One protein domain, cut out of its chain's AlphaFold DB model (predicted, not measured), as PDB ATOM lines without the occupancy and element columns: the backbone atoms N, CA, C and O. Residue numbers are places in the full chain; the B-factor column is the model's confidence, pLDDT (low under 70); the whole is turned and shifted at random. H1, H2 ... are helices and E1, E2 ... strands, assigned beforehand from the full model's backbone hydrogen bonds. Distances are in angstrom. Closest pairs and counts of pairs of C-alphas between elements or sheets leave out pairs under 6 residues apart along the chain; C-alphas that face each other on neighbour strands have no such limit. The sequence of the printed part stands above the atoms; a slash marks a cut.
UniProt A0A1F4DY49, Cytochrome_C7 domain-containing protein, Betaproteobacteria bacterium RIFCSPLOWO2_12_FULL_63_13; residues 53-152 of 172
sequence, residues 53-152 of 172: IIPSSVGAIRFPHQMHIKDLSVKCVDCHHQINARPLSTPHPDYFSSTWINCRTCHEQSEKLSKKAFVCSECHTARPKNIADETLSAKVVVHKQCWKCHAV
ATOM      1  N   ILE A  53      34.912 -17.966   2.718       89.44
ATOM      2  CA  ILE A  53      35.956 -16.971   2.980       89.44
ATOM      3  C   ILE A  53      37.151 -17.246   2.075       89.44
ATOM      4  O   ILE A  53      37.838 -18.253   2.243       89.44
ATOM      5  N   ILE A  54      37.430 -16.339   1.139       87.38
ATOM      6  CA  ILE A  54      38.603 -16.443   0.262       87.38
ATOM      7  C   ILE A  54      39.722 -15.570   0.850       87.38
ATOM      8  O   ILE A  54      39.573 -14.343   0.912       87.38
ATOM      9  N   PRO A  55      40.844 -16.163   1.303       84.56
ATOM     10  CA  PRO A  55      41.949 -15.405   1.872       84.56
ATOM     11  C   PRO A  55      42.661 -14.570   0.798       84.56
ATOM     12  O   PRO A  55      42.846 -15.001  -0.339       84.56
ATOM     13  N   SER A  56      43.091 -13.366   1.171       85.06
ATOM     14  CA  SER A  56      43.851 -12.456   0.309       85.06
ATOM     15  C   SER A  56      44.654 -11.474   1.164       85.06
ATOM     16  O   SER A  56      44.222 -11.095   2.255       85.06
ATOM     17  N   SER A  57      45.815 -11.039   0.667       85.62
ATOM     18  CA  SER A  57      46.668 -10.054   1.349       85.62
ATOM     19  C   SER A  57      46.010  -8.675   1.459       85.62
ATOM     20  O   SER A  57      46.239  -7.950   2.424       85.62
ATOM     21  N   VAL A  58      45.125  -8.329   0.520       84.31
ATOM     22  CA  VAL A  58      44.419  -7.036   0.492       84.31
ATOM     23  C   VAL A  58      43.071  -7.056   1.222       84.31
ATOM     24  O   VAL A  58      42.293  -6.120   1.083       84.31
ATOM     25  N   GLY A  59      42.818  -8.096   2.021       89.06
ATOM     26  CA  GLY A  59      41.573  -8.303   2.756       89.06
ATOM     27  C   GLY A  59      40.826  -9.534   2.256       89.06
ATOM     28  O   GLY A  59      40.733  -9.764   1.052       89.06
ATOM     29  N   ALA A  60      40.306 -10.347   3.176       90.06
ATOM     30  CA  ALA A  60      39.521 -11.525   2.818       90.06
ATOM     31  C   ALA A  60      38.231 -11.133   2.079       90.06
ATOM     32  O   ALA A  60      37.629 -10.097   2.373       90.06
ATOM     33  N   ILE A  61      37.816 -11.979   1.142       90.56
ATOM     34  CA  ILE A  61      36.537 -11.859   0.438       90.56
ATOM     35  C   ILE A  61      35.535 -12.759   1.156       90.56
ATOM     36  O   ILE A  61      35.821 -13.937   1.381       90.56
ATOM     37  N   ARG A  62      34.367 -12.212   1.496       92.06
ATOM     38  CA  ARG A  62      33.206 -12.988   1.945       92.06
ATOM     39  C   ARG A  62      32.308 -13.226   0.746       92.06
ATOM     40  O   ARG A  62      31.729 -12.283   0.214       92.06
ATOM     41  N   PHE A  63      32.253 -14.463   0.281       92.12
ATOM     42  CA  PHE A  63      31.458 -14.845  -0.872       92.12
ATOM     43  C   PHE A  63      30.167 -15.534  -0.407       92.12
ATOM     44  O   PHE A  63      30.241 -16.651   0.108       92.12
ATOM     45  N   PRO A  64      28.986 -14.916  -0.591       93.81
ATOM     46  CA  PRO A  64      27.707 -15.521  -0.232       93.81
ATOM     47  C   PRO A  64      27.323 -16.579  -1.277       93.81
ATOM     48  O   PRO A  64      26.551 -16.321  -2.205       93.81
ATOM     49  N   HIS A  65      27.906 -17.770  -1.153       93.31
ATOM     50  CA  HIS A  65      27.736 -18.875  -2.096       93.31
ATOM     51  C   HIS A  65      26.264 -19.258  -2.261       93.31
ATOM     52  O   HIS A  65      25.802 -19.463  -3.383       93.31
ATOM     53  N   GLN A  66      25.501 -19.261  -1.162       93.19
ATOM     54  CA  GLN A  66      24.101 -19.652  -1.217       93.19
ATOM     55  C   GLN A  66      23.246 -18.716  -2.070       93.19
ATOM     56  O   GLN A  66      22.426 -19.208  -2.841       93.19
ATOM     57  N   MET A  67      23.464 -17.406  -1.949       95.06
ATOM     58  CA  MET A  67      22.727 -16.392  -2.704       95.06
ATOM     59  C   MET A  67      22.967 -16.552  -4.209       95.06
ATOM     60  O   MET A  67      22.025 -16.530  -4.996       95.06
ATOM     61  N   HIS A  68      24.208 -16.835  -4.617       94.88
ATOM     62  CA  HIS A  68      24.525 -17.032  -6.032       94.88
ATOM     63  C   HIS A  68      23.820 -18.257  -6.630       94.88
ATOM     64  O   HIS A  68      23.350 -18.191  -7.763       94.88
ATOM     65  N   ILE A  69      23.706 -19.364  -5.890       93.81
ATOM     66  CA  ILE A  69      23.114 -20.597  -6.435       93.81
ATOM     67  C   ILE A  69      21.594 -20.701  -6.236       93.81
ATOM     68  O   ILE A  69      20.930 -21.302  -7.073       93.81
ATOM     69  N   LYS A  70      21.030 -20.151  -5.148       93.00
ATOM     70  CA  LYS A  70      19.579 -20.204  -4.868       93.00
ATOM     71  C   LYS A  70      18.855 -18.998  -5.441       93.00
ATOM     72  O   LYS A  70      17.884 -19.171  -6.166       93.00
ATOM     73  N   ASP A  71      19.347 -17.799  -5.147       95.69
ATOM     74  CA  ASP A  71      18.611 -16.570  -5.453       95.69
ATOM     75  C   ASP A  71      18.909 -16.108  -6.884       95.69
ATOM     76  O   ASP A  71      18.005 -15.708  -7.613       95.69
ATOM     77  N   LEU A  72      20.171 -16.223  -7.319       95.50
ATOM     78  CA  LEU A  72      20.599 -15.858  -8.676       95.50
ATOM     79  C   LEU A  72      20.619 -17.036  -9.661       95.50
ATOM     80  O   LEU A  72      20.869 -16.830 -10.846       95.50
ATOM     81  N   SER A  73      20.356 -18.263  -9.195       94.81
ATOM     82  CA  SER A  73      20.312 -19.479 -10.027       94.81
ATOM     83  C   SER A  73      21.573 -19.727 -10.881       94.81
ATOM     84  O   SER A  73      21.493 -20.304 -11.969       94.81
ATOM     85  N   VAL A  74      22.753 -19.307 -10.407       92.50
ATOM     86  CA  VAL A  74      24.038 -19.589 -11.072       92.50
ATOM     87  C   VAL A  74      24.325 -21.089 -10.999       92.50
ATOM     88  O   VAL A  74      24.233 -21.694  -9.926       92.50
ATOM     89  N   LYS A  75      24.686 -21.715 -12.126       89.50
ATOM     90  CA  LYS A  75      24.907 -23.166 -12.161       89.50
ATOM     91  C   LYS A  75      26.237 -23.505 -11.496       89.50
ATOM     92  O   LYS A  75      27.229 -22.804 -11.673       89.50
ATOM     93  N   CYS A  76      26.307 -24.653 -10.820       85.38
ATOM     94  CA  CYS A  76      27.536 -25.121 -10.163       85.38
ATOM     95  C   CYS A  76      28.738 -25.149 -11.125       85.38
ATOM     96  O   CYS A  76      29.858 -24.800 -10.755       85.38
ATOM     97  N   VAL A  77      28.481 -25.536 -12.379       82.12
ATOM     98  CA  VAL A  77      29.480 -25.678 -13.448       82.12
ATOM     99  C   VAL A  77      30.019 -24.347 -13.969       82.12
ATOM    100  O   VAL A  77      31.090 -24.328 -14.572       82.12
ATOM    101  N   ASP A  78      29.320 -23.239 -13.717       84.25
ATOM    102  CA  ASP A  78      29.752 -21.910 -14.159       84.25
ATOM    103  C   ASP A  78      30.955 -21.420 -13.329       84.25
ATOM    104  O   ASP A  78      31.790 -20.659 -13.825       84.25
ATOM    105  N   CYS A  79      31.089 -21.930 -12.096       83.31
ATOM    106  CA  CYS A  79      32.208 -21.665 -11.189       83.31
ATOM    107  C   CYS A  79      33.172 -22.861 -11.066       83.31
ATOM    108  O   CYS A  79      34.391 -22.674 -11.053       83.31
ATOM    109  N   HIS A  80      32.660 -24.096 -10.993       80.69
ATOM    110  CA  HIS A  80      33.470 -25.306 -10.821       80.69
ATOM    111  C   HIS A  80      33.686 -26.049 -12.150       80.69
ATOM    112  O   HIS A  80      32.907 -26.912 -12.553       80.69
ATOM    113  N   HIS A  81      34.812 -25.758 -12.806       73.75
ATOM    114  CA  HIS A  81      35.148 -26.282 -14.136       73.75
ATOM    115  C   HIS A  81      35.444 -27.798 -14.214       73.75
ATOM    116  O   HIS A  81      35.411 -28.359 -15.306       73.75
ATOM    117  N   GLN A  82      35.692 -28.486 -13.093       64.50
ATOM    118  CA  GLN A  82      35.949 -29.937 -13.079       64.50
ATOM    119  C   GLN A  82      34.702 -30.802 -12.839       64.50
ATOM    120  O   GLN A  82      34.777 -32.016 -13.003       64.50
ATOM    121  N   ILE A  83      33.540 -30.205 -12.544       51.62
ATOM    122  CA  ILE A  83      32.274 -30.957 -12.412       51.62
ATOM    123  C   ILE A  83      31.841 -31.570 -13.762       51.62
ATOM    124  O   ILE A  83      31.097 -32.543 -13.788       51.62
ATOM    125  N   ASN A  84      32.370 -31.061 -14.884       51.09
ATOM    126  CA  ASN A  84      32.111 -31.556 -16.243       51.09
ATOM    127  C   ASN A  84      33.327 -32.232 -16.901       51.09
ATOM    128  O   ASN A  84      33.361 -32.357 -18.129       51.09
ATOM    129  N   ALA A  85      34.348 -32.638 -16.138       51.97
ATOM    130  CA  ALA A  85      35.451 -33.392 -16.724       51.97
ATOM    131  C   ALA A  85      34.896 -34.719 -17.273       51.97
ATOM    132  O   ALA A  85      34.477 -35.592 -16.514       51.97
ATOM    133  N   ARG A  86      34.834 -34.847 -18.607       45.84
ATOM    134  CA  ARG A  86      34.425 -36.100 -19.254       45.84
ATOM    135  C   ARG A  86      35.339 -37.228 -18.761       45.84
ATOM    136  O   ARG A  86      36.526 -36.969 -18.550       45.84
ATOM    137  N   PRO A  87      34.841 -38.473 -18.643       51.91
ATOM    138  CA  PRO A  87      35.718 -39.630 -18.560       51.91
ATOM    139  C   PRO A  87      36.731 -39.527 -19.698       51.91
ATOM    140  O   PRO A  87      36.352 -39.478 -20.871       51.91
ATOM    141  N   LEU A  88      38.011 -39.403 -19.354       52.34
ATOM    142  CA  LEU A  88      39.069 -39.425 -20.348       52.34
ATOM    143  C   LEU A  88      39.097 -40.846 -20.913       52.34
ATOM    144  O   LEU A  88      39.636 -41.756 -20.288       52.34
ATOM    145  N   SER A  89      38.502 -41.044 -22.090       52.56
ATOM    146  CA  SER A  89      38.878 -42.167 -22.942       52.56
ATOM    147  C   SER A  89      40.317 -41.891 -23.370       52.56
ATOM    148  O   SER A  89      40.587 -41.065 -24.238       52.56
ATOM    149  N   THR A  90      41.252 -42.462 -22.622       50.66
ATOM    150  CA  THR A  90      42.672 -42.441 -22.957       50.66
ATOM    151  C   THR A  90      42.959 -43.525 -24.002       50.66
ATOM    152  O   THR A  90      42.232 -44.521 -24.028       50.66
ATOM    153  N   PRO A  91      43.997 -43.357 -24.852       56.19
ATOM    154  CA  PRO A  91      45.118 -42.426 -24.686       56.19
ATOM    155  C   PRO A  91      45.331 -41.430 -25.844       56.19
ATOM    156  O   PRO A  91      45.497 -41.815 -26.995       56.19
ATOM    157  N   HIS A  92      45.488 -40.147 -25.497       53.34
ATOM    158  CA  HIS A  92      46.378 -39.235 -26.223       53.34
ATOM    159  C   HIS A  92      47.633 -39.061 -25.353       53.34
ATOM    160  O   HIS A  92      47.592 -38.286 -24.394       53.34
ATOM    161  N   PRO A  93      48.719 -39.814 -25.612       55.47
ATOM    162  CA  PRO A  93      49.958 -39.751 -24.828       55.47
ATOM    163  C   PRO A  93      50.504 -38.324 -24.704       55.47
ATOM    164  O   PRO A  93      51.026 -37.949 -23.655       55.47
ATOM    165  N   ASP A  94      50.272 -37.508 -25.730       55.78
ATOM    166  CA  ASP A  94      50.732 -36.125 -25.793       55.78
ATOM    167  C   ASP A  94      49.988 -35.209 -24.812       55.78
ATOM    168  O   ASP A  94      50.546 -34.222 -24.349       55.78
ATOM    169  N   TYR A  95      48.747 -35.514 -24.418       50.16
ATOM    170  CA  TYR A  95      47.967 -34.639 -23.527       50.16
ATOM    171  C   TYR A  95      48.508 -34.610 -22.088       50.16
ATOM    172  O   TYR A  95      48.400 -33.593 -21.400       50.16
ATOM    173  N   PHE A  96      49.131 -35.706 -21.642       51.91
ATOM    174  CA  PHE A  96      49.734 -35.811 -20.306       51.91
ATOM    175  C   PHE A  96      51.124 -35.170 -20.208       51.91
ATOM    176  O   PHE A  96      51.682 -35.092 -19.112       51.91
ATOM    177  N   SER A  97      51.688 -34.746 -21.339       52.34
ATOM    178  CA  SER A  97      52.993 -34.091 -21.441       52.34
ATOM    179  C   SER A  97      52.925 -32.673 -22.024       52.34
ATOM    180  O   SER A  97      53.868 -31.915 -21.829       52.34
ATOM    181  N   SER A  98      51.834 -32.294 -22.704       48.03
ATOM    182  CA  SER A  98      51.703 -31.004 -23.412       48.03
ATOM    183  C   SER A  98      50.700 -30.023 -22.802       48.03
ATOM    184  O   SER A  98      50.568 -28.903 -23.295       48.03
ATOM    185  N   THR A  99      49.989 -30.401 -21.736       52.97
ATOM    186  CA  THR A  99      49.055 -29.489 -21.063       52.97
ATOM    187  C   THR A  99      49.624 -28.960 -19.748       52.97
ATOM    188  O   THR A  99      50.242 -29.684 -18.975       52.97
ATOM    189  N   TRP A 100      49.361 -27.679 -19.477       59.38
ATOM    190  CA  TRP A 100      49.743 -26.912 -18.275       59.38
ATOM    191  C   TRP A 100      49.240 -27.469 -16.920       59.38
ATOM    192  O   TRP A 100      49.512 -26.891 -15.873       59.38
ATOM    193  N   ILE A 101      48.445 -28.547 -16.925       60.09
ATOM    194  CA  ILE A 101      47.838 -29.181 -15.748       60.09
ATOM    195  C   ILE A 101      48.094 -30.678 -15.880       60.09
ATOM    196  O   ILE A 101      47.597 -31.311 -16.808       60.09
ATOM    197  N   ASN A 102      48.818 -31.261 -14.923       64.56
ATOM    198  CA  ASN A 102      49.060 -32.698 -14.901       64.56
ATOM    199  C   ASN A 102      47.744 -33.443 -14.635       64.56
ATOM    200  O   ASN A 102      47.287 -33.559 -13.498       64.56
ATOM    201  N   CYS A 103      47.132 -33.971 -15.696       65.50
ATOM    202  CA  CYS A 103      45.857 -34.675 -15.600       65.50
ATOM    203  C   CYS A 103      45.941 -35.882 -14.642       65.50
ATOM    204  O   CYS A 103      44.944 -36.242 -14.019       65.50
ATOM    205  N   ARG A 104      47.135 -36.466 -14.442       65.19
ATOM    206  CA  ARG A 104      47.348 -37.571 -13.494       65.19
ATOM    207  C   ARG A 104      47.083 -37.185 -12.042       65.19
ATOM    208  O   ARG A 104      46.557 -38.013 -11.313       65.19
ATOM    209  N   THR A 105      47.288 -35.925 -11.644       65.25
ATOM    210  CA  THR A 105      46.982 -35.449 -10.280       65.25
ATOM    211  C   THR A 105      45.537 -35.747  -9.859       65.25
ATOM    212  O   THR A 105      45.274 -35.952  -8.678       65.25
ATOM    213  N   CYS A 106      44.607 -35.804 -10.818       66.25
ATOM    214  CA  CYS A 106      43.210 -36.164 -10.567       66.25
ATOM    215  C   CYS A 106      42.822 -37.560 -11.092       66.25
ATOM    216  O   CYS A 106      41.829 -38.124 -10.636       66.25
ATOM    217  N   HIS A 107      43.573 -38.113 -12.049       66.88
ATOM    218  CA  HIS A 107      43.211 -39.334 -12.777       66.88
ATOM    219  C   HIS A 107      44.082 -40.566 -12.467       66.88
ATOM    220  O   HIS A 107      43.808 -41.619 -13.035       66.88
ATOM    221  N   GLU A 108      45.094 -40.491 -11.590       64.94
ATOM    222  CA  GLU A 108      45.973 -41.647 -11.335       64.94
ATOM    223  C   GLU A 108      45.365 -42.739 -10.451       64.94
ATOM    224  O   GLU A 108      45.719 -43.895 -10.661       64.94
ATOM    225  N   GLN A 109      44.442 -42.458  -9.518       54.22
ATOM    226  CA  GLN A 109      43.804 -43.514  -8.711       54.22
ATOM    227  C   GLN A 109      42.341 -43.197  -8.364       54.22
ATOM    228  O   GLN A 109      41.990 -42.142  -7.835       54.22
ATOM    229  N   SER A 110      41.494 -44.148  -8.742       61.09
ATOM    230  CA  SER A 110      40.055 -44.086  -8.967       61.09
ATOM    231  C   SER A 110      39.184 -44.047  -7.700       61.09
ATOM    232  O   SER A 110      39.585 -44.427  -6.605       61.09
ATOM    233  N   GLU A 111      37.946 -43.591  -7.899       54.53
ATOM    234  CA  GLU A 111      36.776 -43.569  -6.996       54.53
ATOM    235  C   GLU A 111      36.657 -42.460  -5.939       54.53
ATOM    236  O   GLU A 111      35.547 -41.973  -5.718       54.53
ATOM    237  N   LYS A 112      37.742 -41.996  -5.305       50.06
ATOM    238  CA  LYS A 112      37.624 -40.956  -4.253       50.06
ATOM    239  C   LYS A 112      37.566 -39.519  -4.788       50.06
ATOM    240  O   LYS A 112      37.022 -38.642  -4.122       50.06
ATOM    241  N   LEU A 113      38.098 -39.276  -5.987       52.44
ATOM    242  CA  LEU A 113      38.247 -37.930  -6.560       52.44
ATOM    243  C   LEU A 113      37.039 -37.463  -7.381       52.44
ATOM    244  O   LEU A 113      36.795 -36.262  -7.450       52.44
ATOM    245  N   SER A 114      36.218 -38.378  -7.912       53.22
ATOM    246  CA  SER A 114      34.997 -38.028  -8.665       53.22
ATOM    247  C   SER A 114      33.943 -37.295  -7.824       53.22
ATOM    248  O   SER A 114      33.007 -36.721  -8.372       53.22
ATOM    249  N   LYS A 115      34.099 -37.298  -6.493       54.19
ATOM    250  CA  LYS A 115      33.162 -36.700  -5.533       54.19
ATOM    251  C   LYS A 115      33.658 -35.389  -4.913       54.19
ATOM    252  O   LYS A 115      32.901 -34.763  -4.175       54.19
ATOM    253  N   LYS A 116      34.905 -34.963  -5.165       61.09
ATOM    254  CA  LYS A 116      35.476 -33.757  -4.541       61.09
ATOM    255  C   LYS A 116      35.385 -32.567  -5.494       61.09
ATOM    256  O   LYS A 116      35.984 -32.573  -6.564       61.09
ATOM    257  N   ALA A 117      34.681 -31.516  -5.080       69.75
ATOM    258  CA  ALA A 117      34.782 -30.220  -5.737       69.75
ATOM    259  C   ALA A 117      36.165 -29.621  -5.441       69.75
ATOM    260  O   ALA A 117      36.516 -29.385  -4.283       69.75
ATOM    261  N   PHE A 118      36.964 -29.392  -6.480       73.62
ATOM    262  CA  PHE A 118      38.240 -28.701  -6.337       73.62
ATOM    263  C   PHE A 118      38.018 -27.192  -6.233       73.62
ATOM    264  O   PHE A 118      37.140 -26.622  -6.893       73.62
ATOM    265  N   VAL A 119      38.835 -26.545  -5.402       77.81
ATOM    266  CA  VAL A 119      38.939 -25.084  -5.346       77.81
ATOM    267  C   VAL A 119      40.070 -24.620  -6.256       77.81
ATOM    268  O   VAL A 119      41.029 -25.348  -6.493       77.81
ATOM    269  N   CYS A 120      39.986 -23.380  -6.743       79.38
ATOM    270  CA  CYS A 120      40.919 -22.837  -7.733       79.38
ATOM    271  C   CYS A 120      42.396 -23.045  -7.354       79.38
ATOM    272  O   CYS A 120      43.202 -23.399  -8.205       79.38
ATOM    273  N   SER A 121      42.748 -22.842  -6.078       79.25
ATOM    274  CA  SER A 121      44.127 -22.907  -5.575       79.25
ATOM    275  C   SER A 121      44.745 -24.304  -5.554       79.25
ATOM    276  O   SER A 121      45.958 -24.400  -5.398       79.25
ATOM    277  N   GLU A 122      43.947 -25.363  -5.711       78.44
ATOM    278  CA  GLU A 122      44.453 -26.740  -5.829       78.44
ATOM    279  C   GLU A 122      45.261 -26.929  -7.123       78.44
ATOM    280  O   GLU A 122      46.159 -27.762  -7.174       78.44
ATOM    281  N   CYS A 123      44.981 -26.125  -8.156       76.00
ATOM    282  CA  CYS A 123      45.734 -26.128  -9.415       76.00
ATOM    283  C   CYS A 123      46.423 -24.781  -9.683       76.00
ATOM    284  O   CYS A 123      47.560 -24.740 -10.138       76.00
ATOM    285  N   HIS A 124      45.763 -23.668  -9.359       79.12
ATOM    286  CA  HIS A 124      46.247 -22.312  -9.609       79.12
ATOM    287  C   HIS A 124      47.013 -21.769  -8.403       79.12
ATOM    288  O   HIS A 124      46.477 -21.028  -7.580       79.12
ATOM    289  N   THR A 125      48.284 -22.123  -8.258       77.12
ATOM    290  CA  THR A 125      49.064 -21.697  -7.085       77.12
ATOM    291  C   THR A 125      49.457 -20.216  -7.155       77.12
ATOM    292  O   THR A 125      49.574 -19.623  -8.222       77.12
ATOM    293  N   ALA A 126      49.654 -19.562  -6.006       74.44
ATOM    294  CA  ALA A 126      50.066 -18.153  -5.984       74.44
ATOM    295  C   ALA A 126      51.479 -17.931  -6.557       74.44
ATOM    296  O   ALA A 126      51.784 -16.838  -7.033       74.44
ATOM    297  N   ARG A 127      52.338 -18.952  -6.464       74.62
ATOM    298  CA  ARG A 127      53.741 -18.942  -6.882       74.62
ATOM    299  C   ARG A 127      54.086 -20.349  -7.391       74.62
ATOM    300  O   ARG A 127      54.355 -21.209  -6.546       74.62
ATOM    301  N   PRO A 128      54.029 -20.607  -8.711       70.00
ATOM    302  CA  PRO A 128      54.381 -21.916  -9.246       70.00
ATOM    303  C   PRO A 128      55.837 -22.230  -8.897       70.00
ATOM    304  O   PRO A 128      56.702 -21.352  -8.937       70.00
ATOM    305  N   LYS A 129      56.092 -23.468  -8.468       69.12
ATOM    306  CA  LYS A 129      57.441 -23.911  -8.083       69.12
ATOM    307  C   LYS A 129      58.277 -24.270  -9.310       69.12
ATOM    308  O   LYS A 129      59.498 -24.160  -9.249       69.12
ATOM    309  N   ASN A 130      57.626 -24.679 -10.398       62.59
ATOM    310  CA  ASN A 130      58.244 -25.001 -11.676       62.59
ATOM    311  C   ASN A 130      57.640 -24.133 -12.791       62.59
ATOM    312  O   ASN A 130      56.448 -23.845 -12.776       62.59
ATOM    313  N   ILE A 131      58.454 -23.749 -13.777       57.41
ATOM    314  CA  ILE A 131      58.006 -23.070 -15.001       57.41
ATOM    315  C   ILE A 131      57.035 -23.938 -15.826       57.41
ATOM    316  O   ILE A 131      56.172 -23.432 -16.528       57.41
ATOM    317  N   ALA A 132      57.112 -25.262 -15.681       52.41
ATOM    318  CA  ALA A 132      56.133 -26.188 -16.241       52.41
ATOM    319  C   ALA A 132      54.758 -26.124 -15.538       52.41
ATOM    320  O   ALA A 132      53.768 -26.568 -16.112       52.41
ATOM    321  N   ASP A 133      54.676 -25.540 -14.334       58.34
ATOM    322  CA  ASP A 133      53.430 -25.324 -13.581       58.34
ATOM    323  C   ASP A 133      52.816 -23.941 -13.873       58.34
ATOM    324  O   ASP A 133      52.088 -23.403 -13.030       58.34
ATOM    325  N   GLU A 134      53.136 -23.328 -15.022       60.91
ATOM    326  CA  GLU A 134      52.659 -22.006 -15.455       60.91
ATOM    327  C   GLU A 134      51.142 -21.984 -15.715       60.91
ATOM    328  O   GLU A 134      50.622 -21.820 -16.818       60.91
ATOM    329  N   THR A 135      50.390 -22.116 -14.635       70.31
ATOM    330  CA  THR A 135      48.983 -21.782 -14.553       70.31
ATOM    331  C   THR A 135      48.863 -20.359 -14.026       70.31
ATOM    332  O   THR A 135      49.688 -19.867 -13.251       70.31
ATOM    333  N   LEU A 136      47.804 -19.657 -14.438       77.25
ATOM    334  CA  LEU A 136      47.484 -18.365 -13.835       77.25
ATOM    335  C   LEU A 136      47.360 -18.541 -12.322       77.25
ATOM    336  O   LEU A 136      46.769 -19.512 -11.868       77.25
ATOM    337  N   SER A 137      47.875 -17.604 -11.535       80.94
ATOM    338  CA  SER A 137      47.765 -17.730 -10.081       80.94
ATOM    339  C   SER A 137      46.309 -17.760  -9.605       80.94
ATOM    340  O   SER A 137      45.440 -17.162 -10.250       80.94
ATOM    341  N   ALA A 138      46.043 -18.365  -8.436       81.81
ATOM    342  CA  ALA A 138      44.723 -18.359  -7.779       81.81
ATOM    343  C   ALA A 138      44.112 -16.957  -7.778       81.81
ATOM    344  O   ALA A 138      42.943 -16.775  -8.103       81.81
ATOM    345  N   LYS A 139      44.941 -15.947  -7.484       84.75
ATOM    346  CA  LYS A 139      44.551 -14.540  -7.528       84.75
ATOM    347  C   LYS A 139      43.948 -14.169  -8.881       84.75
ATOM    348  O   LYS A 139      42.876 -13.577  -8.918       84.75
ATOM    349  N   VAL A 140      44.631 -14.461  -9.984       85.19
ATOM    350  CA  VAL A 140      44.176 -14.059 -11.322       85.19
ATOM    351  C   VAL A 140      42.919 -14.826 -11.722       85.19
ATOM    352  O   VAL A 140      41.989 -14.221 -12.251       85.19
ATOM    353  N   VAL A 141      42.858 -16.132 -11.460       84.62
ATOM    354  CA  VAL A 141      41.691 -16.929 -11.865       84.62
ATOM    355  C   VAL A 141      40.444 -16.598 -11.060       84.62
ATOM    356  O   VAL A 141      39.382 -16.502 -11.667       84.62
ATOM    357  N   VAL A 142      40.560 -16.348  -9.751       86.88
ATOM    358  CA  VAL A 142      39.422 -15.943  -8.908       86.88
ATOM    359  C   VAL A 142      38.832 -14.636  -9.424       86.88
ATOM    360  O   VAL A 142      37.633 -14.575  -9.680       86.88
ATOM    361  N   HIS A 143      39.672 -13.628  -9.688       89.25
ATOM    362  CA  HIS A 143      39.220 -12.383 -10.309       89.25
ATOM    363  C   HIS A 143      38.513 -12.644 -11.640       89.25
ATOM    364  O   HIS A 143      37.381 -12.209 -11.821       89.25
ATOM    365  N   LYS A 144      39.128 -13.418 -12.543       87.38
ATOM    366  CA  LYS A 144      38.516 -13.747 -13.836       87.38
ATOM    367  C   LYS A 144      37.162 -14.446 -13.694       87.38
ATOM    368  O   LYS A 144      36.280 -14.139 -14.485       87.38
ATOM    369  N   GLN A 145      36.977 -15.351 -12.726       88.94
ATOM    370  CA  GLN A 145      35.680 -16.010 -12.527       88.94
ATOM    371  C   GLN A 145      34.608 -15.013 -12.090       88.94
ATOM    372  O   GLN A 145      33.535 -14.984 -12.685       88.94
ATOM    373  N   CYS A 146      34.905 -14.150 -11.117       90.44
ATOM    374  CA  CYS A 146      33.957 -13.129 -10.671       90.44
ATOM    375  C   CYS A 146      33.634 -12.130 -11.797       90.44
ATOM    376  O   CYS A 146      32.481 -11.743 -11.983       90.44
ATOM    377  N   TRP A 147      34.638 -11.739 -12.586       91.00
ATOM    378  CA  TRP A 147      34.497 -10.732 -13.643       91.00
ATOM    379  C   TRP A 147      33.714 -11.205 -14.866       91.00
ATOM    380  O   TRP A 147      33.307 -10.379 -15.677       91.00
ATOM    381  N   LYS A 148      33.465 -12.513 -15.004       89.62
ATOM    382  CA  LYS A 148      32.562 -13.030 -16.045       89.62
ATOM    383  C   LYS A 148      31.144 -12.475 -15.907       89.62
ATOM    384  O   LYS A 148      30.481 -12.293 -16.919       89.62
ATOM    385  N   CYS A 149      30.701 -12.213 -14.675       92.69
ATOM    386  CA  CYS A 149      29.356 -11.707 -14.390       92.69
ATOM    387  C   CYS A 149      29.373 -10.293 -13.794       92.69
ATOM    388  O   CYS A 149      28.460  -9.509 -14.040       92.69
ATOM    389  N   HIS A 150      30.404  -9.940 -13.021       90.31
ATOM    390  CA  HIS A 150      30.517  -8.622 -12.401       90.31
ATOM    391  C   HIS A 150      31.400  -7.688 -13.225       90.31
ATOM    392  O   HIS A 150      32.569  -7.976 -13.472       90.31
ATOM    393  N   ALA A 151      30.867  -6.517 -13.575       87.31
ATOM    394  CA  ALA A 151      31.658  -5.468 -14.204       87.31
ATOM    395  C   ALA A 151      32.765  -4.975 -13.260       87.31
ATOM    396  O   ALA A 151      32.532  -4.728 -12.073       87.31
ATOM    397  N   VAL A 152      33.959  -4.772 -13.813       84.50
ATOM    398  CA  VAL A 152      35.094  -4.187 -13.098       84.50
ATOM    399  C   VAL A 152      35.746  -3.080 -13.901       84.50
ATOM    400  O   VAL A 152      35.748  -3.093 -15.129       84.50
TER     401      VAL A 152
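What this domain is: This is residues 53 to 152 of the 172 residues of the protein "Cytochrome_C7 domain-containing protein" of Betaproteobacteria bacterium RIFCSPLOWO2_12_FULL_63_13 (UniProt A0A1F4DY49). With little regular structure, this domain is a winding of loops, H5 and H2 nearest its middle, E1 and H1 towards one end and H3 and H4 towards the other; residues 89 to 94 stick out. The printed part has 100 residues, 32 in named elements, in the order E1, H1, H2, H3, H4, H5: mostly helix. It is only just loose, close to compact: radius of gyration of the C-alphas 15.6 A, spans 41 by 30 by 24 A.

Where its parts are: H5, residues 138 to 147, measures 14.0 A, from C-alpha 138 at (44.723, -18.359, -7.779) to C-alpha 147 at (34.497, -10.732, -13.643). H2 is residues 76 to 79, H1 65 to 71, 10.0 A, E1 61 to 63, H3 95 to 98, H4 104 to 107.

How they stand to each other: H5 and H2 are close but not clearly touching; their closest C-alphas, Gln 145 and Cys 79, are 6.8 A apart. So are H2 and H1, Cys 76 to Ile 69, 7.3 A, and H3 and H4, Phe 96 to Arg 104, 7.4 A. E1 and H1 meet only through their link. E1 pairs with no named strand; residues 53 to 54 pair antiparallel with 61 to 62. Every O i to N i+4 pair is within hydrogen-bond range in H1 and H5; H2, H3 and H4 are too short for one.

The domain as a whole: The printed part has no cut. H2 to H3 and H4 to H5 are long links. Residues 82 to 117 and 129 to 134 have pLDDT under 70.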